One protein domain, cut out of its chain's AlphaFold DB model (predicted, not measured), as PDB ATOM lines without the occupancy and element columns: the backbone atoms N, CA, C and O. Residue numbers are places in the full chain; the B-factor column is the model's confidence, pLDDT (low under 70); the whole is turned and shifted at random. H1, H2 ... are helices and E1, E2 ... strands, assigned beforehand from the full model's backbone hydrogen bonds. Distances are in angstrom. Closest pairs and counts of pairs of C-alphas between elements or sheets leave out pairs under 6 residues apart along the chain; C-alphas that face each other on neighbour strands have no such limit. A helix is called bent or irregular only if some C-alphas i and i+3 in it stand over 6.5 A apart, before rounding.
ATOM      1  N   GLN A  24      60.715  -2.886 188.508       92.88
ATOM      2  CA  GLN A  24      60.467  -1.795 189.464       92.88
ATOM      3  C   GLN A  24      60.176  -2.257 190.904       92.88
ATOM      4  O   GLN A  24      60.260  -1.436 191.823       92.88
ATOM      5  N   ASP A  25      59.808  -3.529 191.090       92.50
ATOM      6  CA  ASP A  25      59.477  -4.116 192.393       92.50
ATOM      7  C   ASP A  25      60.707  -4.699 193.106       92.50
ATOM      8  O   ASP A  25      60.638  -5.040 194.291       92.50
ATOM      9  N   ASP A  26      61.841  -4.802 192.409       94.19
ATOM     10  CA  ASP A  26      63.088  -5.296 192.979       94.19
ATOM     11  C   ASP A  26      63.761  -4.267 193.897       94.19
ATOM     12  O   ASP A  26      63.509  -3.064 193.842       94.19
ATOM     13  N   ALA A  27      64.703  -4.728 194.720       96.44
ATOM     14  CA  ALA A  27      65.603  -3.833 195.437       96.44
ATOM     15  C   ALA A  27      66.435  -2.983 194.456       96.44
ATOM     16  O   ALA A  27      66.856  -3.477 193.410       96.44
ATOM     17  N   TYR A  28      66.757  -1.735 194.820       97.94
ATOM     18  CA  TYR A  28      67.512  -0.819 193.948       97.94
ATOM     19  C   TYR A  28      68.835  -1.407 193.446       97.94
ATOM     20  O   TYR A  28      69.190  -1.215 192.291       97.94
ATOM     21  N   VAL A  29      69.525  -2.199 194.272       97.56
ATOM     22  CA  VAL A  29      70.757  -2.900 193.878       97.56
ATOM     23  C   VAL A  29      70.547  -3.855 192.694       97.56
ATOM     24  O   VAL A  29      71.386  -3.914 191.798       97.56
ATOM     25  N   ASN A  30      69.405  -4.546 192.639       96.94
ATOM     26  CA  ASN A  30      69.035  -5.434 191.536       96.94
ATOM     27  C   ASN A  30      68.571  -4.627 190.322       96.94
ATOM     28  O   ASN A  30      69.001  -4.909 189.208       96.94
ATOM     29  N   GLN A  31      67.763  -3.582 190.530       97.44
ATOM     30  CA  GLN A  31      67.359  -2.671 189.452       97.44
ATOM     31  C   GLN A  31      68.593  -2.120 188.720       97.44
ATOM     32  O   GLN A  31      68.736  -2.268 187.508       97.44
ATOM     33  N   MET A  32      69.552  -1.578 189.472       97.56
ATOM     34  CA  MET A  32      70.815  -1.074 188.935       97.56
ATOM     35  C   MET A  32      71.622  -2.154 188.211       97.56
ATOM     36  O   MET A  32      72.136  -1.903 187.124       97.56
ATOM     37  N   ALA A  33      71.716  -3.359 188.780       97.19
ATOM     38  CA  ALA A  33      72.492  -4.444 188.187       97.19
ATOM     39  C   ALA A  33      71.906  -4.938 186.856       97.19
ATOM     40  O   ALA A  33      72.671  -5.353 185.984       97.19
ATOM     41  N   TYR A  34      70.580  -4.889 186.695       96.06
ATOM     42  CA  TYR A  34      69.863  -5.578 185.620       96.06
ATOM     43  C   TYR A  34      69.312  -4.674 184.510       96.06
ATOM     44  O   TYR A  34      69.268  -5.123 183.366       96.06
ATOM     45  N   VAL A  35      68.901  -3.430 184.799       95.75
ATOM     46  CA  VAL A  35      68.207  -2.561 183.813       95.75
ATOM     47  C   VAL A  35      69.054  -1.403 183.262       95.75
ATOM     48  O   VAL A  35      68.576  -0.579 182.472       95.75
ATOM     49  N   PHE A  36      70.331  -1.348 183.647       96.12
ATOM     50  CA  PHE A  36      71.316  -0.366 183.175       96.12
ATOM     51  C   PHE A  36      72.346  -0.967 182.203       96.12
ATOM     52  O   PHE A  36      73.470  -0.482 182.097       96.12
ATOM     53  N   GLY A  37      71.957  -2.003 181.458       91.81
ATOM     54  CA  GLY A  37      72.824  -2.630 180.466       91.81
ATOM     55  C   GLY A  37      72.942  -1.847 179.161       91.81
ATOM     56  O   GLY A  37      72.048  -1.092 178.768       91.81
ATOM     57  N   GLY A  38      74.059  -2.065 178.469       92.56
ATOM     58  CA  GLY A  38      74.347  -1.480 177.164       92.56
ATOM     59  C   GLY A  38      74.646   0.020 177.210       92.56
ATOM     60  O   GLY A  38      74.812   0.628 178.268       92.56
ATOM     61  N   GLU A  39      74.739   0.628 176.029       93.88
ATOM     62  CA  GLU A  39      75.048   2.057 175.889       93.88
ATOM     63  C   GLU A  39      73.949   2.957 176.466       93.88
ATOM     64  O   GLU A  39      74.238   3.992 177.067       93.88
ATOM     65  N   ASP A  40      72.684   2.563 176.310       94.25
ATOM     66  CA  ASP A  40      71.544   3.328 176.820       94.25
ATOM     67  C   ASP A  40      71.490   3.319 178.346       94.25
ATOM     68  O   ASP A  40      71.243   4.363 178.957       94.25
ATOM     69  N   GLY A  41      71.773   2.170 178.964       95.62
ATOM     70  CA  GLY A  41      71.913   2.060 180.410       95.62
ATOM     71  C   GLY A  41      73.053   2.926 180.941       95.62
ATOM     72  O   GLY A  41      72.847   3.727 181.848       95.62
ATOM     73  N   GLU A  42      74.225   2.875 180.310       96.88
ATOM     74  CA  GLU A  42      75.365   3.725 180.678       96.88
ATOM     75  C   GLU A  42      75.065   5.219 180.558       96.88
ATOM     76  O   GLU A  42      75.415   6.006 181.440       96.88
ATOM     77  N   ARG A  43      74.379   5.621 179.486       97.75
ATOM     78  CA  ARG A  43      73.956   7.008 179.272       97.75
ATOM     79  C   ARG A  43      72.959   7.459 180.336       97.75
ATOM     80  O   ARG A  43      73.062   8.583 180.825       97.75
ATOM     81  N   ALA A  44      72.016   6.592 180.707       97.62
ATOM     82  CA  ALA A  44      71.071   6.858 181.783       97.62
ATOM     83  C   ALA A  44      71.795   6.996 183.131       97.62
ATOM     84  O   ALA A  44      71.593   7.994 183.820       97.62
ATOM     85  N   ALA A  45      72.697   6.068 183.469       98.19
ATOM     86  CA  ALA A  45      73.480   6.130 184.702       98.19
ATOM     87  C   ALA A  45      74.319   7.414 184.778       98.19
ATOM     88  O   ALA A  45      74.307   8.100 185.799       98.19
ATOM     89  N   LYS A  46      74.977   7.787 183.672       98.44
ATOM     90  CA  LYS A  46      75.737   9.038 183.559       98.44
ATOM     91  C   LYS A  46      74.861  10.264 183.812       98.44
ATOM     92  O   LYS A  46      75.244  11.143 184.575       98.44
ATOM     93  N   LYS A  47      73.673  10.313 183.208       98.50
ATOM     94  CA  LYS A  47      72.735  11.425 183.399       98.50
ATOM     95  C   LYS A  47      72.293  11.554 184.859       98.50
ATOM     96  O   LYS A  47      72.227  12.667 185.370       98.50
ATOM     97  N   ILE A  48      71.992  10.435 185.523       98.50
ATOM     98  CA  ILE A  48      71.593  10.433 186.939       98.50
ATOM     99  C   ILE A  48      72.751  10.924 187.812       98.50
ATOM    100  O   ILE A  48      72.534  11.773 188.671       98.50
ATOM    101  N   LEU A  49      73.971  10.438 187.562       97.50
ATOM    102  CA  LEU A  49      75.190  10.872 188.249       97.50
ATOM    103  C   LEU A  49      75.403  12.385 188.161       97.50
ATOM    104  O   LEU A  49      75.466  13.059 189.189       97.50
ATOM    105  N   GLU A  50      75.478  12.912 186.937       98.00
ATOM    106  CA  GLU A  50      75.744  14.332 186.682       98.00
ATOM    107  C   GLU A  50      74.661  15.217 187.311       98.00
ATOM    108  O   GLU A  50      74.957  16.241 187.928       98.00
ATOM    109  N   GLU A  51      73.395  14.807 187.214       98.00
ATOM    110  CA  GLU A  51      72.281  15.560 187.781       98.00
ATOM    111  C   GLU A  51      72.257  15.498 189.317       98.00
ATOM    112  O   GLU A  51      71.972  16.508 189.966       98.00
ATOM    113  N   ALA A  52      72.599  14.352 189.914       97.56
ATOM    114  CA  ALA A  52      72.691  14.199 191.364       97.56
ATOM    115  C   ALA A  52      73.821  15.058 191.953       97.56
ATOM    116  O   ALA A  52      73.628  15.696 192.987       97.56
ATOM    117  N   GLU A  53      74.984  15.111 191.300       95.81
ATOM    118  CA  GLU A  53      76.103  15.976 191.707       95.81
ATOM    119  C   GLU A  53      75.760  17.456 191.562       95.81
ATOM    120  O   GLU A  53      76.006  18.246 192.474       95.81
ATOM    121  N   ARG A  54      75.138  17.828 190.440       97.25
ATOM    122  CA  ARG A  54      74.758  19.214 190.156       97.25
ATOM    123  C   ARG A  54      73.702  19.740 191.128       97.25
ATOM    124  O   ARG A  54      73.764  20.902 191.526       97.25
ATOM    125  N   ARG A  55      72.706  18.920 191.480       96.25
ATOM    126  CA  ARG A  55      71.589  19.322 192.353       96.25
ATOM    127  C   ARG A  55      71.921  19.247 193.838       96.25
ATOM    128  O   ARG A  55      71.379  20.040 194.610       96.25
ATOM    129  N   PHE A  56      72.773  18.305 194.235       96.12
ATOM    130  CA  PHE A  56      73.067  18.007 195.637       96.12
ATOM    131  C   PHE A  56      74.585  17.954 195.884       96.12
ATOM    132  O   PHE A  56      75.124  16.892 196.212       96.12
ATOM    133  N   PRO A  57      75.299  19.085 195.718       92.38
ATOM    134  CA  PRO A  57      76.753  19.116 195.861       92.38
ATOM    135  C   PRO A  57      77.219  19.008 197.321       92.38
ATOM    136  O   PRO A  57      78.372  18.665 197.568       92.38
ATOM    137  N   ASN A  58      76.354  19.308 198.299       89.69
ATOM    138  CA  ASN A  58      76.752  19.385 199.704       89.69
ATOM    139  C   ASN A  58      76.464  18.081 200.475       89.69
ATOM    140  O   ASN A  58      75.377  17.520 200.329       89.69
ATOM    141  N   PRO A  59      77.345  17.661 201.406       85.31
ATOM    142  CA  PRO A  59      77.140  16.465 202.235       85.31
ATOM    143  C   PRO A  59      75.894  16.494 203.132       85.31
ATOM    144  O   PRO A  59      75.420  15.455 203.569       85.31
ATOM    145  N   VAL A  60      75.338  17.670 203.425       90.94
ATOM    146  CA  VAL A  60      74.093  17.771 204.208       90.94
ATOM    147  C   VAL A  60      72.856  17.345 203.411       90.94
ATOM    148  O   VAL A  60      71.816  17.103 204.008       90.94
ATOM    149  N   GLN A  61      72.971  17.222 202.083       93.62
ATOM    150  CA  GLN A  61      71.869  16.904 201.168       93.62
ATOM    151  C   GLN A  61      71.824  15.411 200.787       93.62
ATOM    152  O   GLN A  61      71.247  15.044 199.762       93.62
ATOM    153  N   LEU A  62      72.481  14.535 201.562       94.06
ATOM    154  CA  LEU A  62      72.573  13.101 201.253       94.06
ATOM    155  C   LEU A  62      71.201  12.422 201.213       94.06
ATOM    156  O   LEU A  62      70.998  11.523 200.402       94.06
ATOM    157  N   VAL A  63      70.245  12.863 202.036       95.44
ATOM    158  CA  VAL A  63      68.892  12.287 202.069       95.44
ATOM    159  C   VAL A  63      68.126  12.628 200.790       95.44
ATOM    160  O   VAL A  63      67.517  11.751 200.173       95.44
ATOM    161  N   GLU A  64      68.186  13.881 200.343       97.44
ATOM    162  CA  GLU A  64      67.572  14.324 199.092       97.44
ATOM    163  C   GLU A  64      68.256  13.690 197.881       97.44
ATOM    164  O   GLU A  64      67.577  13.280 196.938       97.44
ATOM    165  N   LYS A  65      69.587  13.552 197.929       98.00
ATOM    166  CA  LYS A  65      70.376  12.878 196.894       98.00
ATOM    167  C   LYS A  65      70.016  11.396 196.790       98.00
ATOM    168  O   LYS A  65      69.754  10.932 195.682       98.00
ATOM    169  N   LYS A  66      69.928  10.684 197.925       97.94
ATOM    170  CA  LYS A  66      69.455   9.289 198.007       97.94
ATOM    171  C   LYS A  66      68.110   9.157 197.305       97.94
ATOM    172  O   LYS A  66      67.987   8.389 196.358       97.94
ATOM    173  N   LYS A  67      67.128   9.956 197.733       98.25
ATOM    174  CA  LYS A  67      65.764   9.906 197.202       98.25
ATOM    175  C   LYS A  67      65.714  10.191 195.700       98.25
ATOM    176  O   LYS A  67      65.038   9.481 194.969       98.25
ATOM    177  N   PHE A  68      66.451  11.196 195.230       98.50
ATOM    178  CA  PHE A  68      66.525  11.502 193.802       98.50
ATOM    179  C   PHE A  68      67.074  10.326 192.982       98.50
ATOM    180  O   PHE A  68      66.510   9.993 191.941       98.50
ATOM    181  N   ILE A  69      68.156   9.695 193.449       98.50
ATOM    182  CA  ILE A  69      68.752   8.539 192.769       98.50
ATOM    183  C   ILE A  69      67.759   7.368 192.738       98.50
ATOM    184  O   ILE A  69      67.568   6.763 191.686       98.50
ATOM    185  N   GLU A  70      67.088   7.085 193.854       98.50
ATOM    186  CA  GLU A  70      66.054   6.046 193.953       98.50
ATOM    187  C   GLU A  70      64.889   6.277 192.984       98.50
ATOM    188  O   GLU A  70      64.493   5.357 192.263       98.50
ATOM    189  N   ASP A  71      64.379   7.509 192.919       98.50
ATOM    190  CA  ASP A  71      63.285   7.887 192.024       98.50
ATOM    191  C   ASP A  71      63.680   7.705 190.543       98.50
ATOM    192  O   ASP A  71      62.904   7.156 189.754       98.50
ATOM    193  N   GLU A  72      64.897   8.099 190.149       98.56
ATOM    194  CA  GLU A  72      65.367   7.935 188.766       98.56
ATOM    195  C   GLU A  72      65.707   6.473 188.414       98.56
ATOM    196  O   GLU A  72      65.409   6.037 187.297       98.56
ATOM    197  N   ILE A  73      66.252   5.681 189.348       98.38
ATOM    198  CA  ILE A  73      66.434   4.228 189.161       98.38
ATOM    199  C   ILE A  73      65.071   3.565 188.942       98.38
ATOM    200  O   ILE A  73      64.894   2.817 187.979       98.38
ATOM    201  N   LYS A  74      64.081   3.891 189.779       98.00
ATOM    202  CA  LYS A  74      62.731   3.333 189.668       98.00
ATOM    203  C   LYS A  74      62.062   3.706 188.351       98.00
ATOM    204  O   LYS A  74      61.456   2.852 187.705       98.00
ATOM    205  N   LYS A  75      62.208   4.959 187.918       97.81
ATOM    206  CA  LYS A  75      61.710   5.436 186.623       97.81
ATOM    207  C   LYS A  75      62.330   4.671 185.454       97.81
ATOM    208  O   LYS A  75      61.621   4.330 184.509       97.81
ATOM    209  N   ARG A  76      63.630   4.366 185.516       96.56
ATOM    210  CA  ARG A  76      64.291   3.531 184.505       96.56
ATOM    211  C   ARG A  76      63.731   2.109 184.496       96.56
ATOM    212  O   ARG A  76      63.411   1.597 183.427       96.56
ATOM    213  N   SER A  77      63.561   1.492 185.662       96.44
ATOM    214  CA  SER A  77      62.957   0.158 185.775       96.44
ATOM    215  C   SER A  77      61.539   0.125 185.203       96.44
ATOM    216  O   SER A  77      61.220  -0.760 184.418       96.44
ATOM    217  N   GLN A  78      60.727   1.146 185.490       96.12
ATOM    218  CA  GLN A  78      59.382   1.313 184.927       96.12
ATOM    219  C   GLN A  78      59.368   1.452 183.403       96.12
ATOM    220  O   GLN A  78      58.477   0.922 182.736       96.12
ATOM    221  N   GLU A  79      60.336   2.178 182.846       95.94
ATOM    222  CA  GLU A  79      60.498   2.319 181.400       95.94
ATOM    223  C   GLU A  79      60.786   0.959 180.750       95.94
ATOM    224  O   GLU A  79      60.151   0.607 179.755       95.94
ATOM    225  N   ILE A  80      61.711   0.184 181.327       95.88
ATOM    226  CA  ILE A  80      62.054  -1.158 180.845       95.88
ATOM    227  C   ILE A  80      60.882  -2.124 181.018       95.88
ATOM    228  O   ILE A  80      60.553  -2.816 180.059       95.88
ATOM    229  N   ASP A  81      60.195  -2.114 182.163       94.44
ATOM    230  CA  ASP A  81      58.978  -2.904 182.391       94.44
ATOM    231  C   ASP A  81      57.918  -2.610 181.326       94.44
ATOM    232  O   ASP A  81      57.374  -3.527 180.719       94.44
ATOM    233  N   SER A  82      57.654  -1.331 181.048       94.00
ATOM    234  CA  SER A  82      56.647  -0.928 180.059       94.00
ATOM    235  C   SER A  82      57.026  -1.386 178.650       94.00
ATOM    236  O   SER A  82      56.188  -1.909 177.919       94.00
ATOM    237  N   LYS A  83      58.296  -1.225 178.262       94.88
ATOM    238  CA  LYS A  83      58.792  -1.684 176.957       94.88
ATOM    239  C   LYS A  83      58.767  -3.206 176.837       94.88
ATOM    240  O   LYS A  83      58.429  -3.720 175.774       94.88
ATOM    241  N   PHE A  84      59.098  -3.917 177.911       94.19
ATOM    242  CA  PHE A  84      59.051  -5.373 177.956       94.19
ATOM    243  C   PHE A  84      57.614  -5.887 177.835       94.19
ATOM    244  O   PHE A  84      57.357  -6.758 177.011       94.19
ATOM    245  N   GLN A  85      56.670  -5.294 178.572       91.62
ATOM    246  CA  GLN A  85      55.240  -5.618 178.489       91.62
ATOM    247  C   GLN A  85      54.693  -5.397 177.075       91.62
ATOM    248  O   GLN A  85      54.147  -6.327 176.487       91.62
ATOM    249  N   ASN A  86      54.925  -4.216 176.493       92.06
ATOM    250  CA  ASN A  86      54.492  -3.920 175.124       92.06
ATOM    251  C   ASN A  86      55.113  -4.892 174.108       92.06
ATOM    252  O   ASN A  86      54.424  -5.395 173.227       92.06
ATOM    253  N   GLY A  87      56.402  -5.211 174.255       93.12
ATOM    254  CA  GLY A  87      57.067  -6.170 173.380       93.12
ATOM    255  C   GLY A  87      56.498  -7.587 173.496       93.12
ATOM    256  O   GLY A  87      56.359  -8.264 172.483       93.12
ATOM    257  N   ILE A  88      56.121  -8.038 174.698       92.12
ATOM    258  CA  ILE A  88      55.444  -9.334 174.884       92.12
ATOM    259  C   ILE A  88      54.088  -9.341 174.175       92.12
ATOM    260  O   ILE A  88      53.759 -10.329 173.518       92.12
ATOM    261  N   GLU A  89      53.315  -8.256 174.273       90.50
ATOM    262  CA  GLU A  89      52.043  -8.129 173.552       90.50
ATOM    263  C   GLU A  89      52.239  -8.233 172.036       90.50
ATOM    264  O   GLU A  89      51.486  -8.944 171.369       90.50
ATOM    265  N   ASP A  90      53.265  -7.579 171.490       91.00
ATOM    266  CA  ASP A  90      53.586  -7.644 170.062       91.00
ATOM    267  C   ASP A  90      53.958  -9.070 169.626       91.00
ATOM    268  O   ASP A  90      53.457  -9.565 168.609       91.00
ATOM    269  N   VAL A  91      54.773  -9.775 170.422       91.12
ATOM    270  CA  VAL A  91      55.106 -11.188 170.174       91.12
ATOM    271  C   VAL A  91      53.850 -12.053 170.217       91.12
ATOM    272  O   VAL A  91      53.623 -12.858 169.312       91.12
ATOM    273  N   PHE A  92      52.997 -11.866 171.221       89.00
ATOM    274  CA  PHE A  92      51.759 -12.624 171.359       89.00
ATOM    275  C   PHE A  92      50.805 -12.403 170.178       89.00
ATOM    276  O   PHE A  92      50.277 -13.364 169.614       89.00
ATOM    277  N   ARG A  93      50.631 -11.153 169.730       87.00
ATOM    278  CA  ARG A  93      49.837 -10.822 168.532       87.00
ATOM    279  C   ARG A  93      50.408 -11.466 167.276       87.00
ATOM    280  O   ARG A  93      49.640 -11.976 166.459       87.00
ATOM    281  N   SER A  94      51.734 -11.478 167.131       86.81
ATOM    282  CA  SER A  94      52.397 -12.162 166.020       86.81
ATOM    283  C   SER A  94      52.057 -13.653 166.007       86.81
ATOM    284  O   SER A  94      51.733 -14.186 164.946       86.81
ATOM    285  N   LEU A  95      52.064 -14.316 167.169       85.81
ATOM    286  CA  LEU A  95      51.713 -15.737 167.292       85.81
ATOM    287  C   LEU A  95      50.239 -16.013 166.954       85.81
ATOM    288  O   LEU A  95      49.938 -17.016 166.309       85.81
ATOM    289  N   LEU A  96      49.327 -15.103 167.311       81.31
ATOM    290  CA  LEU A  96      47.901 -15.195 166.966       81.31
ATOM    291  C   LEU A  96      47.611 -14.973 165.469       81.31
ATOM    292  O   LEU A  96      46.573 -15.410 164.962       81.31
ATOM    293  N   SER A  97      48.484 -14.246 164.766       73.38
ATOM    294  CA  SER A  97      48.241 -13.804 163.385       73.38
ATOM    295  C   SER A  97      48.455 -14.895 162.326       73.38
ATOM    296  O   SER A  97      47.803 -14.855 161.277       73.38
ATOM    297  N   ASP A  98      49.285 -15.910 162.602       67.44
ATOM    298  CA  ASP A  98      49.499 -17.038 161.686       67.44
ATOM    299  C   ASP A  98      48.419 -18.117 161.862       67.44
ATOM    300  O   ASP A  98      48.588 -19.140 162.527       67.44
ATOM    301  N   LYS A  99      47.267 -17.879 161.229       59.16
ATOM    302  CA  LYS A  99      46.119 -18.798 161.271       59.16
ATOM    303  C   LYS A  99      46.336 -20.103 160.495       59.16
ATOM    304  O   LYS A  99      45.523 -21.014 160.639       59.16
ATOM    305  N   LYS A 100      47.362 -20.196 159.638       54.75
ATOM    306  CA  LYS A 100      47.600 -21.377 158.787       54.75
ATOM    307  C   LYS A 100      48.590 -22.348 159.430       54.75
ATOM    308  O   LYS A 100      48.398 -23.556 159.300       54.75
ATOM    309  N   HIS A 101      49.576 -21.835 160.164       56.97
ATOM    310  CA  HIS A 101      50.537 -22.626 160.931       56.97
ATOM    311  C   HIS A 101      50.837 -21.951 162.278       56.97
ATOM    312  O   HIS A 101      51.927 -21.408 162.452       56.97
ATOM    313  N   PRO A 102      49.908 -21.989 163.254       62.66
ATOM    314  CA  PRO A 102      50.148 -21.359 164.545       62.66
ATOM    315  C   PRO A 102      51.385 -21.989 165.190       62.66
ATOM    316  O   PRO A 102      51.410 -23.193 165.470       62.66
ATOM    317  N   ALA A 103      52.423 -21.178 165.401       70.38
ATOM    318  CA  ALA A 103      53.617 -21.586 166.125       70.38
ATOM    319  C   ALA A 103      53.199 -21.897 167.563       70.38
ATOM    320  O   ALA A 103      52.931 -20.978 168.321       70.38
ATOM    321  N   LYS A 104      53.089 -23.182 167.916       82.12
ATOM    322  CA  LYS A 104      52.568 -23.669 169.202       82.12
ATOM    323  C   LYS A 104      53.570 -24.542 169.940       82.12
ATOM    324  O   LYS A 104      54.421 -25.179 169.323       82.12
ATOM    325  N   GLY A 105      53.383 -24.645 171.251       85.81
ATOM    326  CA  GLY A 105      54.199 -25.476 172.125       85.81
ATOM    327  C   GLY A 105      55.446 -24.759 172.631       85.81
ATOM    328  O   GLY A 105      55.492 -23.530 172.718       85.81
ATOM    329  N   LYS A 106      56.444 -25.557 173.021       87.06
ATOM    330  CA  LYS A 106      57.725 -25.064 173.531       87.06
ATOM    331  C   LYS A 106      58.472 -24.305 172.437       87.06
ATOM    332  O   LYS A 106      58.411 -24.695 171.275       87.06
ATOM    333  N   GLU A 107      59.192 -23.259 172.825       89.69
ATOM    334  CA  GLU A 107      60.023 -22.411 171.954       89.69
ATOM    335  C   GLU A 107      59.244 -21.513 170.972       89.69
ATOM    336  O   GLU A 107      59.849 -20.709 170.260       89.69
ATOM    337  N   ALA A 108      57.908 -21.578 170.942       90.88
ATOM    338  CA  ALA A 108      57.095 -20.677 170.127       90.88
ATOM    339  C   ALA A 108      57.368 -19.213 170.515       90.88
ATOM    340  O   ALA A 108      57.238 -18.840 171.678       90.88
ATOM    341  N   GLY A 109      57.801 -18.388 169.560       90.50
ATOM    342  CA  GLY A 109      58.148 -16.983 169.807       90.50
ATOM    343  C   GLY A 109      59.447 -16.753 170.595       90.50
ATOM    344  O   GLY A 109      59.739 -15.607 170.936       90.50
ATOM    345  N   LYS A 110      60.249 -17.793 170.871       93.75
ATOM    346  CA  LYS A 110      61.477 -17.665 171.671       93.75
ATOM    347  C   LYS A 110      62.480 -16.680 171.084       93.75
ATOM    348  O   LYS A 110      62.971 -15.830 171.820       93.75
ATOM    349  N   ASP A 111      62.749 -16.749 169.784       93.06
ATOM    350  CA  ASP A 111      63.713 -15.847 169.139       93.06
ATOM    351  C   ASP A 111      63.258 -14.388 169.219       93.06
ATOM    352  O   ASP A 111      64.061 -13.495 169.489       93.06
ATOM    353  N   LEU A 112      61.955 -14.140 169.050       93.94
ATOM    354  CA  LEU A 112      61.380 -12.804 169.201       93.94
ATOM    355  C   LEU A 112      61.553 -12.294 170.637       93.94
ATOM    356  O   LEU A 112      61.975 -11.158 170.837       93.94
ATOM    357  N   MET A 113      61.301 -13.149 171.630       95.44
ATOM    358  CA  MET A 113      61.468 -12.807 173.043       95.44
ATOM    359  C   MET A 113      62.923 -12.573 173.435       95.44
ATOM    360  O   MET A 113      63.226 -11.618 174.150       95.44
ATOM    361  N   PHE A 114      63.833 -13.414 172.955       95.88
ATOM    362  CA  PHE A 114      65.263 -13.248 173.172       95.88
ATOM    363  C   PHE A 114      65.763 -11.932 172.567       95.88
ATOM    364  O   PHE A 114      66.440 -11.156 173.246       95.88
ATOM    365  N   ASN A 115      65.370 -11.633 171.327       95.19
ATOM    366  CA  ASN A 115      65.728 -10.387 170.653       95.19
ATOM    367  C   ASN A 115      65.126  -9.157 171.344       95.19
ATOM    368  O   ASN A 115      65.825  -8.155 171.488       95.19
ATOM    369  N   LEU A 116      63.882  -9.241 171.826       96.00
ATOM    370  CA  LEU A 116      63.264  -8.197 172.645       96.00
ATOM    371  C   LEU A 116      64.103  -7.919 173.897       96.00
ATOM    372  O   LEU A 116      64.522  -6.786 174.111       96.00
ATOM    373  N   MET A 117      64.395  -8.948 174.701       95.44
ATOM    374  CA  MET A 117      65.164  -8.793 175.942       95.44
ATOM    375  C   MET A 117      66.551  -8.198 175.681       95.44
ATOM    376  O   MET A 117      66.958  -7.256 176.363       95.44
ATOM    377  N   ARG A 118      67.245  -8.676 174.642       93.56
ATOM    378  CA  ARG A 118      68.531  -8.109 174.222       93.56
ATOM    379  C   ARG A 118      68.420  -6.657 173.766       93.56
ATOM    380  O   ARG A 118      69.277  -5.852 174.119       93.56
ATOM    381  N   GLY A 119      67.381  -6.315 173.007       92.56
ATOM    382  CA  GLY A 119      67.115  -4.946 172.555       92.56
ATOM    383  C   GLY A 119      66.839  -3.974 173.706       92.56
ATOM    384  O   GLY A 119      67.129  -2.787 173.589       92.56
ATOM    385  N   LEU A 120      66.348  -4.475 174.841       93.62
ATOM    386  CA  LEU A 120      66.162  -3.704 176.074       93.62
ATOM    387  C   LEU A 120      67.435  -3.584 176.926       93.62
ATOM    388  O   LEU A 120      67.406  -2.942 177.976       93.62
ATOM    389  N   GLY A 121      68.546  -4.181 176.487       92.12
ATOM    390  CA  GLY A 121      69.809  -4.186 177.223       92.12
ATOM    391  C   GLY A 121      69.857  -5.195 178.372       92.12
ATOM    392  O   GLY A 121      70.765  -5.113 179.198       92.12
ATOM    393  N   LEU A 122      68.912  -6.142 178.440       94.56
ATOM    394  CA  LEU A 122      68.951  -7.227 179.421       94.56
ATOM    395  C   LEU A 122      70.044  -8.236 179.046       94.56
ATOM    396  O   LEU A 122      70.239  -8.553 177.868       94.56
ATOM    397  N   ASN A 123      70.745  -8.758 180.052       94.69
ATOM    398  CA  ASN A 123      71.794  -9.751 179.851       94.69
ATOM    399  C   ASN A 123      71.207 -11.154 180.016       94.69
ATOM    400  O   ASN A 123      71.176 -11.713 181.110       94.69
ATOM    401  N   VAL A 124      70.706 -11.708 178.918       92.88
ATOM    402  CA  VAL A 124      70.072 -13.028 178.890       92.88
ATOM    403  C   VAL A 124      70.842 -13.982 177.987       92.88
ATOM    404  O   VAL A 124      71.407 -13.587 176.967       92.88
ATOM    405  N   ASP A 125      70.831 -15.257 178.357       90.81
ATOM    406  CA  ASP A 125      71.387 -16.352 177.565       90.81
ATOM    407  C   ASP A 125      70.256 -17.081 176.840       90.81
ATOM    408  O   ASP A 125      69.235 -17.387 177.452       90.81
ATOM    409  N   ALA A 126      70.428 -17.382 175.552       88.44
ATOM    410  CA  ALA A 126      69.416 -18.081 174.762       88.44
ATOM    411  C   ALA A 126      69.093 -19.480 175.328       88.44
ATOM    412  O   ALA A 126      67.955 -19.945 175.208       88.44
ATOM    413  N   ASP A 127      70.058 -20.133 175.989       89.44
ATOM    414  CA  ASP A 127      69.846 -21.417 176.673       89.44
ATOM    415  C   ASP A 127      69.062 -21.280 177.990       89.44
ATOM    416  O   ASP A 127      68.499 -22.260 178.481       89.44
ATOM    417  N   ASN A 128      68.980 -20.069 178.552       91.31
ATOM    418  CA  ASN A 128      68.200 -19.745 179.745       91.31
ATOM    419  C   ASN A 128      66.997 -18.840 179.426       91.31
ATOM    420  O   ASN A 128      66.595 -18.021 180.252       91.31
ATOM    421  N   VAL A 129      66.413 -19.008 178.236       94.44
ATOM    422  CA  VAL A 129      65.105 -18.468 177.852       94.44
ATOM    423  C   VAL A 129      64.239 -19.623 177.368       94.44
ATOM    424  O   VAL A 129      64.655 -20.407 176.518       94.44
ATOM    425  N   GLN A 130      63.027 -19.726 177.899       95.00
ATOM    426  CA  GLN A 130      62.026 -20.700 177.487       95.00
ATOM    427  C   GLN A 130      60.713 -19.968 177.256       95.00
ATOM    428  O   GLN A 130      60.302 -19.144 178.072       95.00
ATOM    429  N   THR A 131      60.043 -20.296 176.159       94.81
ATOM    430  CA  THR A 131      58.675 -19.845 175.910       94.81
ATOM    431  C   THR A 131      57.741 -21.030 175.750       94.81
ATOM    432  O   THR A 131      58.147 -22.112 175.308       94.81
ATOM    433  N   HIS A 132      56.475 -20.809 176.080       94.12
ATOM    434  CA  HIS A 132      55.389 -21.744 175.830       94.12
ATOM    435  C   HIS A 132      54.196 -20.964 175.298       94.12
ATOM    436  O   HIS A 132      53.771 -19.988 175.912       94.12
ATOM    437  N   TYR A 133      53.656 -21.408 174.167       91.88
ATOM    438  CA  TYR A 133      52.404 -20.884 173.632       91.88
ATOM    439  C   TYR A 133      51.371 -21.997 173.500       91.88
ATOM    440  O   TYR A 133      51.612 -23.002 172.818       91.88
ATOM    441  N   ASP A 134      50.218 -21.791 174.127       89.25
ATOM    442  CA  ASP A 134      49.018 -22.596 173.944       89.25
ATOM    443  C   ASP A 134      47.951 -21.745 173.231       89.25
ATOM    444  O   ASP A 134      47.475 -20.762 173.804       89.25
ATOM    445  N   PRO A 135      47.578 -22.074 171.980       84.94
ATOM    446  CA  PRO A 135      46.574 -21.329 171.224       84.94
ATOM    447  C   PRO A 135      45.124 -21.592 171.667       84.94
ATOM    448  O   PRO A 135      44.216 -21.121 170.982       84.94
ATOM    449  N   GLY A 136      44.881 -22.385 172.719       76.00
ATOM    450  CA  GLY A 136      43.531 -22.747 173.167       76.00
ATOM    451  C   GLY A 136      42.630 -21.551 173.522       76.00
ATOM    452  O   GLY A 136      43.038 -20.395 173.442       76.00
ATOM    453  N   PRO A 137      41.374 -21.795 173.921       81.25
ATOM    454  CA  PRO A 137      40.647 -20.874 174.784       81.25
ATOM    455  C   PRO A 137      40.894 -21.239 176.270       81.25
ATOM    456  O   PRO A 137      40.566 -22.362 176.656       81.25
ATOM    457  N   PRO A 138      41.436 -20.329 177.111       82.00
ATOM    458  CA  PRO A 138      42.085 -19.068 176.740       82.00
ATOM    459  C   PRO A 138      43.454 -19.300 176.082       82.00
ATOM    460  O   PRO A 138      44.123 -20.295 176.358       82.00
ATOM    461  N   ALA A 139      43.879 -18.360 175.230       86.75
ATOM    462  CA  ALA A 139      45.198 -18.421 174.609       86.75
ATOM    463  C   ALA A 139      46.239 -17.953 175.627       86.75
ATOM    464  O   ALA A 139      46.089 -16.884 176.221       86.75
ATOM    465  N   VAL A 140      47.294 -18.740 175.821       88.81
ATOM    466  CA  VAL A 140      48.294 -18.516 176.870       88.81
ATOM    467  C   VAL A 140      49.668 -18.401 176.245       88.81
ATOM    468  O   VAL A 140      50.085 -19.261 175.472       88.81
ATOM    469  N   PHE A 141      50.401 -17.360 176.627       91.00
ATOM    470  CA  PHE A 141      51.815 -17.224 176.317       91.00
ATOM    471  C   PHE A 141      52.601 -16.983 177.594       91.00
ATOM    472  O   PHE A 141      52.338 -16.032 178.325       91.00
ATOM    473  N   GLN A 142      53.558 -17.863 177.861       92.31
ATOM    474  CA  GLN A 142      54.439 -17.779 179.013       92.31
ATOM    475  C   GLN A 142      55.883 -17.654 178.547       92.31
ATOM    476  O   GLN A 142      56.309 -18.328 177.607       92.31
ATOM    477  N   ILE A 143      56.647 -16.833 179.262       94.69
ATOM    478  CA  ILE A 143      58.101 -16.774 179.153       94.69
ATOM    479  C   ILE A 143      58.700 -17.053 180.529       94.69
ATOM    480  O   ILE A 143      58.271 -16.490 181.536       94.69
ATOM    481  N   THR A 144      59.728 -17.886 180.561       94.75
ATOM    482  CA  THR A 144      60.608 -18.088 181.712       94.75
ATOM    483  C   THR A 144      62.024 -17.747 181.270       94.75
ATOM    484  O   THR A 144      62.434 -18.126 180.173       94.75
ATOM    485  N   TRP A 145      62.778 -17.014 182.086       94.88
ATOM    486  CA  TRP A 145      64.153 -16.649 181.757       94.88
ATOM    487  C   TRP A 145      65.015 -16.457 183.003       94.88
ATOM    488  O   TRP A 145      64.498 -16.291 184.108       94.88
ATOM    489  N   ILE A 146      66.335 -16.458 182.812       93.50
ATOM    490  CA  ILE A 146      67.309 -16.025 183.820       93.50
ATOM    491  C   ILE A 146      67.988 -14.764 183.309       93.50
ATOM    492  O   ILE A 146      68.601 -14.769 182.242       93.50
ATOM    493  N   ASN A 147      67.883 -13.689 184.085       92.50
ATOM    494  CA  ASN A 147      68.609 -12.462 183.810       92.50
ATOM    495  C   ASN A 147      69.937 -12.453 184.570       92.50
ATOM    496  O   ASN A 147      69.977 -12.753 185.766       92.50
ATOM    497  N   ARG A 148      71.012 -12.089 183.876       94.62
ATOM    498  CA  ARG A 148      72.340 -11.888 184.452       94.62
ATOM    499  C   ARG A 148      72.568 -10.412 184.768       94.62
ATOM    500  O   ARG A 148      71.958  -9.557 184.122       94.62
ATOM    501  N   PRO A 149      73.438 -10.067 185.736       96.06
ATOM    502  CA  PRO A 149      73.916  -8.708 185.881       96.06
ATOM    503  C   PRO A 149      74.499  -8.223 184.560       96.06
ATOM    504  O   PRO A 149      75.070  -8.992 183.781       96.06
ATOM    505  N   THR A 150      74.313  -6.944 184.284       95.44
ATOM    506  CA  THR A 150      74.683  -6.379 182.991       95.44
ATOM    507  C   THR A 150      76.195  -6.418 182.788       95.44
ATOM    508  O   THR A 150      76.984  -6.252 183.719       95.44
ATOM    509  N   GLU A 151      76.615  -6.615 181.541       94.50
ATOM    510  CA  GLU A 151      78.033  -6.705 181.166       94.50
ATOM    511  C   GLU A 151      78.834  -5.451 181.563       94.50
ATOM    512  O   GLU A 151      80.028  -5.523 181.842       94.50
ATOM    513  N   ASN A 152      78.165  -4.299 181.658       95.50
ATOM    514  CA  ASN A 152      78.744  -3.023 182.071       95.50
ATOM    515  C   ASN A 152      79.346  -3.055 183.485       95.50
ATOM    516  O   ASN A 152      80.280  -2.297 183.762       95.50
ATOM    517  N   LEU A 153      78.870  -3.946 184.367       96.38
ATOM    518  CA  LEU A 153      79.415  -4.098 185.721       96.38
ATOM    519  C   LEU A 153      80.859  -4.615 185.715       96.38
ATOM    520  O   LEU A 153      81.591  -4.333 186.665       96.38
ATOM    521  N   LYS A 154      81.289  -5.302 184.645       95.56
ATOM    522  CA  LYS A 154      82.675  -5.780 184.472       95.56
ATOM    523  C   LYS A 154      83.691  -4.640 184.401       95.56
ATOM    524  O   LYS A 154      84.863  -4.825 184.715       95.56
ATOM    525  N   ASN A 155      83.262  -3.461 183.952       95.75
ATOM    526  CA  ASN A 155      84.122  -2.295 183.824       95.75
ATOM    527  C   ASN A 155      84.012  -1.416 185.072       95.75
ATOM    528  O   ASN A 155      83.022  -0.713 185.249       95.75
ATOM    529  N   GLU A 156      85.056  -1.380 185.896       92.62
ATOM    530  CA  GLU A 156      85.125  -0.539 187.105       92.62
ATOM    531  C   GLU A 156      84.855   0.953 186.842       92.62
ATOM    532  O   GLU A 156      84.337   1.661 187.702       92.62
ATOM    533  N   ASN A 157      85.157   1.438 185.634       95.06
ATOM    534  CA  ASN A 157      84.968   2.836 185.253       95.06
ATOM    535  C   ASN A 157      83.592   3.136 184.638       95.06
ATOM    536  O   ASN A 157      83.360   4.279 184.216       95.06
ATOM    537  N   SER A 158      82.704   2.141 184.564       97.38
ATOM    538  CA  SER A 158      81.349   2.305 184.044       97.38
ATOM    539  C   SER A 158      80.542   3.294 184.885       97.38
ATOM    540  O   SER A 158      80.751   3.463 186.093       97.38
ATOM    541  N   ASN A 159      79.619   3.995 184.236       98.38
ATOM    542  CA  ASN A 159      78.757   4.956 184.906       98.38
ATOM    543  C   ASN A 159      77.812   4.245 185.871       98.38
ATOM    544  O   ASN A 159      77.507   4.804 186.918       98.38
ATOM    545  N   ILE A 160      77.402   3.004 185.592       97.81
ATOM    546  CA  ILE A 160      76.589   2.261 186.555       97.81
ATOM    547  C   ILE A 160      77.360   1.932 187.845       97.81
ATOM    548  O   ILE A 160      76.815   2.114 188.932       97.81
ATOM    549  N   ASN A 161      78.643   1.560 187.760       97.94
ATOM    550  CA  ASN A 161      79.480   1.344 188.948       97.94
ATOM    551  C   ASN A 161      79.689   2.645 189.739       97.94
ATOM    552  O   ASN A 161      79.580   2.656 190.966       97.94
ATOM    553  N   LYS A 162      79.917   3.764 189.045       98.31
ATOM    554  CA  LYS A 162      80.009   5.089 189.679       98.31
ATOM    555  C   LYS A 162      78.698   5.489 190.359       98.31
ATOM    556  O   LYS A 162      78.731   5.994 191.480       98.31
ATOM    557  N   LEU A 163      77.554   5.239 189.718       98.38
ATOM    558  CA  LEU A 163      76.233   5.532 190.281       98.38
ATOM    559  C   LEU A 163      75.960   4.679 191.519       98.38
ATOM    560  O   LEU A 163      75.467   5.204 192.513       98.38
ATOM    561  N   ALA A 164      76.322   3.395 191.486       98.19
ATOM    562  CA  ALA A 164      76.179   2.495 192.627       98.19
ATOM    563  C   ALA A 164      77.010   2.963 193.825       98.19
ATOM    564  O   ALA A 164      76.497   3.005 194.941       98.19
ATOM    565  N   ASN A 165      78.254   3.392 193.592       98.00
ATOM    566  CA  ASN A 165      79.100   3.957 194.643       98.00
ATOM    567  C   ASN A 165      78.489   5.239 195.229       98.00
ATOM    568  O   ASN A 165      78.362   5.363 196.444       98.00
ATOM    569  N   MET A 166      78.028   6.158 194.373       97.75
ATOM    570  CA  MET A 166      77.372   7.389 194.819       97.75
ATOM    571  C   MET A 166      76.113   7.113 195.646       97.75
ATOM    572  O   MET A 166      75.888   7.771 196.660       97.75
ATOM    573  N   TYR A 167      75.291   6.153 195.219       98.31
ATOM    574  CA  TYR A 167      74.100   5.749 195.956       98.31
ATOM    575  C   TYR A 167      74.467   5.137 197.310       98.31
ATOM    576  O   TYR A 167      73.932   5.565 198.329       98.31
ATOM    577  N   SER A 168      75.432   4.213 197.329       98.00
ATOM    578  CA  SER A 168      75.970   3.578 198.538       98.00
ATOM    579  C   SER A 168      76.459   4.599 199.572       98.00
ATOM    580  O   SER A 168      76.207   4.453 200.768       98.00
ATOM    581  N   ASP A 169      77.092   5.685 199.127       96.94
ATOM    582  CA  ASP A 169      77.539   6.772 200.003       96.94
ATOM    583  C   ASP A 169      76.400   7.617 200.589       96.94
ATOM    584  O   ASP A 169      76.599   8.300 201.593       96.94
ATOM    585  N   CYS A 170      75.198   7.543 200.014       97.00
ATOM    586  CA  CYS A 170      74.005   8.184 200.559       97.00
ATOM    587  C   CYS A 170      73.243   7.293 201.560       97.00
ATOM    588  O   CYS A 170      72.267   7.749 202.161       97.00
ATOM    589  N   LEU A 171      73.643   6.028 201.731       96.88
ATOM    590  CA  LEU A 171      72.969   5.068 202.605       96.88
ATOM    591  C   LEU A 171      73.450   5.156 204.058       96.88
ATOM    592  O   LEU A 171      74.609   5.455 204.348       96.88
ATOM    593  N   ALA A 172      72.553   4.822 204.989       95.56
ATOM    594  CA  ALA A 172      72.936   4.573 206.376       95.56
ATOM    595  C   ALA A 172      73.830   3.326 206.463       95.56
ATOM    596  O   ALA A 172      73.720   2.434 205.627       95.56
ATOM    597  N   LYS A 173      74.680   3.227 207.494       96.00
ATOM    598  CA  LYS A 173      75.710   2.178 207.610       96.00
ATOM    599  C   LYS A 173      75.193   0.757 207.324       96.00
ATOM    600  O   LYS A 173      75.705   0.094 206.433       96.00
ATOM    601  N   ASP A 174      74.130   0.325 207.999       96.38
ATOM    602  CA  ASP A 174      73.603  -1.039 207.839       96.38
ATOM    603  C   ASP A 174      72.952  -1.283 206.464       96.38
ATOM    604  O   ASP A 174      72.871  -2.418 205.992       96.38
ATOM    605  N   GLU A 175      72.418  -0.238 205.828       96.81
ATOM    606  CA  GLU A 175      71.905  -0.312 204.453       96.81
ATOM    607  C   GLU A 175      73.064  -0.363 203.453       96.81
ATOM    608  O   GLU A 175      73.031  -1.152 202.510       96.81
ATOM    609  N   LYS A 176      74.106   0.438 203.699       97.69
ATOM    610  CA  LYS A 176      75.329   0.520 202.904       97.69
ATOM    611  C   LYS A 176      76.056  -0.818 202.851       97.69
ATOM    612  O   LYS A 176      76.410  -1.268 201.765       97.69
ATOM    613  N   ASP A 177      76.241  -1.467 203.997       97.94
ATOM    614  CA  ASP A 177      76.956  -2.742 204.082       97.94
ATOM    615  C   ASP A 177      76.225  -3.835 203.283       97.94
ATOM    616  O   ASP A 177      76.828  -4.496 202.437       97.94
ATOM    617  N   ARG A 178      74.895  -3.938 203.443       97.94
ATOM    618  CA  ARG A 178      74.050  -4.878 202.680       97.94
ATOM    619  C   ARG A 178      74.032  -4.580 201.181       97.94
ATOM    620  O   ARG A 178      74.074  -5.501 200.361       97.94
ATOM    621  N   PHE A 179      73.965  -3.299 200.818       98.38
ATOM    622  CA  PHE A 179      74.035  -2.874 199.424       98.38
ATOM    623  C   PHE A 179      75.377  -3.271 198.806       98.38
ATOM    624  O   PHE A 179      75.391  -3.891 197.747       98.38
ATOM    625  N   ASN A 180      76.492  -2.972 199.475       98.38
ATOM    626  CA  ASN A 180      77.838  -3.247 198.973       98.38
ATOM    627  C   ASN A 180      78.132  -4.743 198.853       98.38
ATOM    628  O   ASN A 180      78.756  -5.154 197.877       98.38
ATOM    629  N   GLU A 181      77.662  -5.562 199.795       98.38
ATOM    630  CA  GLU A 181      77.764  -7.022 199.710       98.38
ATOM    631  C   GLU A 181      77.021  -7.562 198.477       98.38
ATOM    632  O   GLU A 181      77.578  -8.307 197.663       98.38
ATOM    633  N   THR A 182      75.774  -7.121 198.291       97.94
ATOM    634  CA  THR A 182      74.949  -7.541 197.149       97.94
ATOM    635  C   THR A 182      75.529  -7.031 195.828       97.94
ATOM    636  O   THR A 182      75.615  -7.774 194.852       97.94
ATOM    637  N   TRP A 183      75.992  -5.780 195.791       98.12
ATOM    638  CA  TRP A 183      76.626  -5.188 194.617       98.12
ATOM    639  C   TRP A 183      77.934  -5.898 194.254       98.12
ATOM    640  O   TRP A 183      78.168  -6.202 193.086       98.12
ATOM    641  N   GLY A 184      78.763  -6.226 195.248       97.81
ATOM    642  CA  GLY A 184      79.979  -7.017 195.063       97.81
ATOM    643  C   GLY A 184      79.683  -8.394 194.468       97.81
ATOM    644  O   GLY A 184      80.366  -8.823 193.536       97.81
ATOM    645  N   THR A 185      78.611  -9.037 194.934       97.56
ATOM    646  CA  THR A 185      78.112 -10.297 194.366       97.56
ATOM    647  C   THR A 185      77.699 -10.123 192.902       97.56
ATOM    648  O   THR A 185      78.164 -10.876 192.050       97.56
ATOM    649  N   HIS A 186      76.919  -9.089 192.568       97.69
ATOM    650  CA  HIS A 186      76.519  -8.806 191.179       97.69
ATOM    651  C   HIS A 186      77.701  -8.521 190.262       97.69
ATOM    652  O   HIS A 186      77.716  -8.996 189.128       97.69
ATOM    653  N   LYS A 187      78.712  -7.792 190.736       97.25
ATOM    654  CA  LYS A 187      79.943  -7.557 189.972       97.25
ATOM    655  C   LYS A 187      80.713  -8.851 189.727       97.25
ATOM    656  O   LYS A 187      81.124  -9.100 188.597       97.25
ATOM    657  N   SER A 188      80.876  -9.684 190.756       96.88
ATOM    658  CA  SER A 188      81.507 -11.005 190.623       96.88
ATOM    659  C   SER A 188      80.756 -11.873 189.610       96.88
ATOM    660  O   SER A 188      81.347 -12.415 188.677       96.88
ATOM    661  N   HIS A 189      79.430 -11.920 189.727       96.56
ATOM    662  CA  HIS A 189      78.563 -12.640 188.804       96.56
ATOM    663  C   HIS A 189      78.663 -12.105 187.374       96.56
ATOM    664  O   HIS A 189      78.810 -12.903 186.453       96.56
ATOM    665  N   ALA A 190      78.681 -10.782 187.174       95.38
ATOM    666  CA  ALA A 190      78.911 -10.188 185.862       95.38
ATOM    667  C   ALA A 190      80.230 -10.706 185.275       95.38
ATOM    668  O   ALA A 190      80.227 -11.264 184.182       95.38
ATOM    669  N   MET A 191      81.337 -10.606 186.021       95.00
ATOM    670  CA  MET A 191      82.669 -11.060 185.592       95.00
ATOM    671  C   MET A 191      82.695 -12.540 185.196       95.00
ATOM    672  O   MET A 191      83.308 -12.886 184.185       95.00
ATOM    673  N   ASN A 192      81.985 -13.387 185.941       93.88
ATOM    674  CA  ASN A 192      81.973 -14.840 185.748       93.88
ATOM    675  C   ASN A 192      80.856 -15.341 184.807       93.88
ATOM    676  O   ASN A 192      80.831 -16.523 184.457       93.88
ATOM    677  N   GLY A 193      79.933 -14.469 184.391       88.38
ATOM    678  CA  GLY A 193      78.759 -14.834 183.590       88.38
ATOM    679  C   GLY A 193      77.662 -15.576 184.370       88.38
ATOM    680  O   GLY A 193      76.925 -16.374 183.791       88.38
ATOM    681  N   GLU A 194      77.569 -15.350 185.677       88.44
ATOM    682  CA  GLU A 194      76.516 -15.846 186.573       88.44
ATOM    683  C   GLU A 194      75.428 -14.769 186.767       88.44
ATOM    684  O   GLU A 194      75.644 -13.623 186.377       88.44
ATOM    685  N   PRO A 195      74.259 -15.072 187.360       82.06
ATOM    686  CA  PRO A 195      73.697 -16.385 187.606       82.06
ATOM    687  C   PRO A 195      73.398 -17.105 186.292       82.06
ATOM    688  O   PRO A 195      72.867 -16.556 185.327       82.06
ATOM    689  N   LYS A 196      73.730 -18.385 186.275       86.69
ATOM    690  CA  LYS A 196      73.352 -19.311 185.216       86.69
ATOM    691  C   LYS A 196      72.826 -20.572 185.869       86.69
ATOM    692  O   LYS A 196      73.215 -20.910 186.985       86.69
ATOM    693  N   MET A 197      71.947 -21.255 185.163       90.75
ATOM    694  CA  MET A 197      71.426 -22.548 185.572       90.75
ATOM    695  C   MET A 197      71.743 -23.547 184.477       90.75
ATOM    696  O   MET A 197      71.767 -23.190 183.294       90.75
ATOM    697  N   GLU A 198      72.001 -24.788 184.875       92.38
ATOM    698  CA  GLU A 198      72.149 -25.877 183.920       92.38
ATOM    699  C   GLU A 198      70.856 -26.006 183.098       92.38
ATOM    700  O   GLU A 198      69.749 -25.792 183.600       92.38
ATOM    701  N   LYS A 199      70.999 -26.274 181.797       91.75
ATOM    702  CA  LYS A 199      69.890 -26.208 180.843       91.75
ATOM    703  C   LYS A 199      68.757 -27.158 181.219       91.75
ATOM    704  O   LYS A 199      67.601 -26.755 181.168       91.75
ATOM    705  N   SER A 200      69.062 -28.394 181.607       93.88
ATOM    706  CA  SER A 200      68.039 -29.364 182.007       93.88
ATOM    707  C   SER A 200      67.295 -28.938 183.277       93.88
ATOM    708  O   SER A 200      66.068 -29.054 183.323       93.88
ATOM    709  N   GLU A 201      67.987 -28.357 184.264       95.12
ATOM    710  CA  GLU A 201      67.342 -27.786 185.455       95.12
ATOM    711  C   GLU A 201      66.438 -26.600 185.086       95.12
ATOM    712  O   GLU A 201      65.290 -26.533 185.531       95.12
ATOM    713  N   PHE A 202      66.918 -25.690 184.237       94.75
ATOM    714  CA  PHE A 202      66.142 -24.538 183.786       94.75
ATOM    715  C   PHE A 202      64.872 -24.959 183.036       94.75
ATOM    716  O   PHE A 202      63.783 -24.479 183.352       94.75
ATOM    717  N   LEU A 203      64.996 -25.898 182.094       94.00
ATOM    718  CA  LEU A 203      63.864 -26.432 181.335       94.00
ATOM    719  C   LEU A 203      62.838 -27.104 182.249       94.00
ATOM    720  O   LEU A 203      61.640 -26.888 182.077       94.00
ATOM    721  N   LYS A 204      63.299 -27.852 183.259       95.00
ATOM    722  CA  LYS A 204      62.417 -28.456 184.261       95.00
ATOM    723  C   LYS A 204      61.610 -27.390 185.011       95.00
ATOM    724  O   LYS A 204      60.393 -27.518 185.096       95.00
ATOM    725  N   LYS A 205      62.253 -26.323 185.496       94.00
ATOM    726  CA  LYS A 205      61.554 -25.231 186.205       94.00
ATOM    727  C   LYS A 205      60.592 -24.465 185.302       94.00
ATOM    728  O   LYS A 205      59.511 -24.087 185.744       94.00
ATOM    729  N   ALA A 206      60.971 -24.238 184.045       93.38
ATOM    730  CA  ALA A 206      60.105 -23.577 183.076       93.38
ATOM    731  C   ALA A 206      58.856 -24.419 182.766       93.38
ATOM    732  O   ALA A 206      57.748 -23.884 182.717       93.38
ATOM    733  N   ASP A 207      59.017 -25.737 182.616       92.50
ATOM    734  CA  ASP A 207      57.900 -26.660 182.412       92.50
ATOM    735  C   ASP A 207      56.991 -26.758 183.645       92.50
ATOM    736  O   ASP A 207      55.772 -26.697 183.491       92.50
ATOM    737  N   GLU A 208      57.557 -26.865 184.853       93.44
ATOM    738  CA  GLU A 208      56.800 -26.843 186.117       93.44
ATOM    739  C   GLU A 208      55.968 -25.558 186.224       93.44
ATOM    740  O   GLU A 208      54.751 -25.620 186.395       93.44
ATOM    741  N   SER A 209      56.595 -24.399 185.992       89.94
ATOM    742  CA  SER A 209      55.905 -23.107 185.989       89.94
ATOM    743  C   SER A 209      54.779 -23.049 184.954       89.94
ATOM    744  O   SER A 209      53.742 -22.449 185.222       89.94
ATOM    745  N   PHE A 210      54.965 -23.638 183.769       90.06
ATOM    746  CA  PHE A 210      53.928 -23.649 182.736       90.06
ATOM    747  C   PHE A 210      52.739 -24.534 183.112       90.06
ATOM    748  O   PHE A 210      51.587 -24.139 182.922       90.06
ATOM    749  N   GLN A 211      52.996 -25.711 183.687       89.50
ATOM    750  CA  GLN A 211      51.924 -26.579 184.176       89.50
ATOM    751  C   GLN A 211      51.126 -25.910 185.296       89.50
ATOM    752  O   GLN A 211      49.896 -25.987 185.287       89.50
ATOM    753  N   ASP A 212      51.789 -25.204 186.210       88.62
ATOM    754  CA  ASP A 212      51.122 -24.448 187.272       88.62
ATOM    755  C   ASP A 212      50.204 -23.355 186.700       88.62
ATOM    756  O   ASP A 212      49.051 -23.237 187.128       88.62
ATOM    757  N   THR A 213      50.657 -22.624 185.675       87.25
ATOM    758  CA  THR A 213      49.837 -21.633 184.958       87.25
ATOM    759  C   THR A 213      48.590 -22.270 184.340       87.25
ATOM    760  O   THR A 213      47.474 -21.796 184.564       87.25
ATOM    761  N   LEU A 214      48.743 -23.384 183.612       85.75
ATOM    762  CA  LEU A 214      47.609 -24.100 183.008       85.75
ATOM    763  C   LEU A 214      46.630 -24.644 184.061       85.75
ATOM    764  O   LEU A 214      45.414 -24.603 183.862       85.75
ATOM    765  N   ASN A 215      47.138 -25.155 185.183       86.56
ATOM    766  CA  ASN A 215      46.307 -25.655 186.276       86.56
ATOM    767  C   ASN A 215      45.522 -24.523 186.948       86.56
ATOM    768  O   ASN A 215      44.335 -24.694 187.239       86.56
TER     769      ASN A 215
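Overview. This is residues 24 to 215 of the 239 residues of an uncharacterized protein of Legionella lansingensis (UniProt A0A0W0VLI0). A two-strand hairpin, E1 and E2, is sandwiched between H4 and H8 at one end of a rod, and H1, H2, H5, H6 and H7 cluster at the other end. The long helix H3 runs as a spine past both ends. The printed part has 192 residues with eight named helices and two named strands, in the order H1 H2 H3 H4 E1 E2 H5 H6 H7 H8; the sheet is antiparallel and the class is mostly helix. The whole is only just compact, close to loose, with a radius of gyration of the C-alphas of 19.1 A and spans of 64 by 30 by 29 A.

Arrangement. E1, residues 123 to 134, and E2, residues 140 to 148, form an antiparallel hairpin; N 130 and O 144 are 2.8 A apart and N 142 and O 132 2.9 A, within hydrogen-bond range. E1 bends by 72 degrees at residue 127. The closest C-alphas of E1 and H4, residues 110 to 119, are those of Thr 131 and Lys 110, 5.5 A apart. H8, residues 199 to 215, comes closest to E2 at the C-alphas of Ala 206 and Thr 144, 5.7 A apart. H4 and H8 are apart. H3, residues 59 to 97, touches H4 with residues 84 to 91 alone, a helical hairpin at a shallow tilt of 29 degrees; the C-alphas of Val 91 and Leu 112 are closest, 6.6 A. H2, residues 38 to 55, H3 and H6, residues 159 to 169, make an up-and-down bundle, each running against the one before it in the chain. H2 and H6 touch at a steep tilt of 40 degrees, closest at the C-alphas of Lys 46 and Asn 159, 5.3 A. H1, residues 28 to 35, touches H3 at the C-alphas of Val 35 and Ser 77, 6.2 A. H7, residues 173 to 192, touches H5, residues 151 to 154, at the C-alphas of Met 191 and Lys 154, 5.4 A. Every O i to N i+4 pair is within hydrogen-bond range in H1, H2, H4, H6 and H8, 33 of 35 in H3 and 15 of 16 in H7; H5 is too short for such a pair.

Along the chain. E1 is 26.8 A long from first to last C-alpha and E2 26.1 A. H3 is 57.1 A, from C-alpha 59 at (77.140, 16.465, 202.235) to C-alpha 97 at (48.241, -13.804, 163.385); it has a kink of 29 degrees near residue 66 and is irregular, with C-alphas 60 and 63 7.9 A apart. H7 is 28.4 A, H2 25.9 A and H8 24.2 A, ending at C-alpha 215 at (46.307, -25.655, 186.276).

Size, cuts and confidence. The two C-alphas farthest apart, those of Val 60 and Lys 100, are 65.6 A apart. The printed part has no cut. The link from H3 to H4, residues 98 to 109, is long; its residues 98 to 102 have pLDDT under 70.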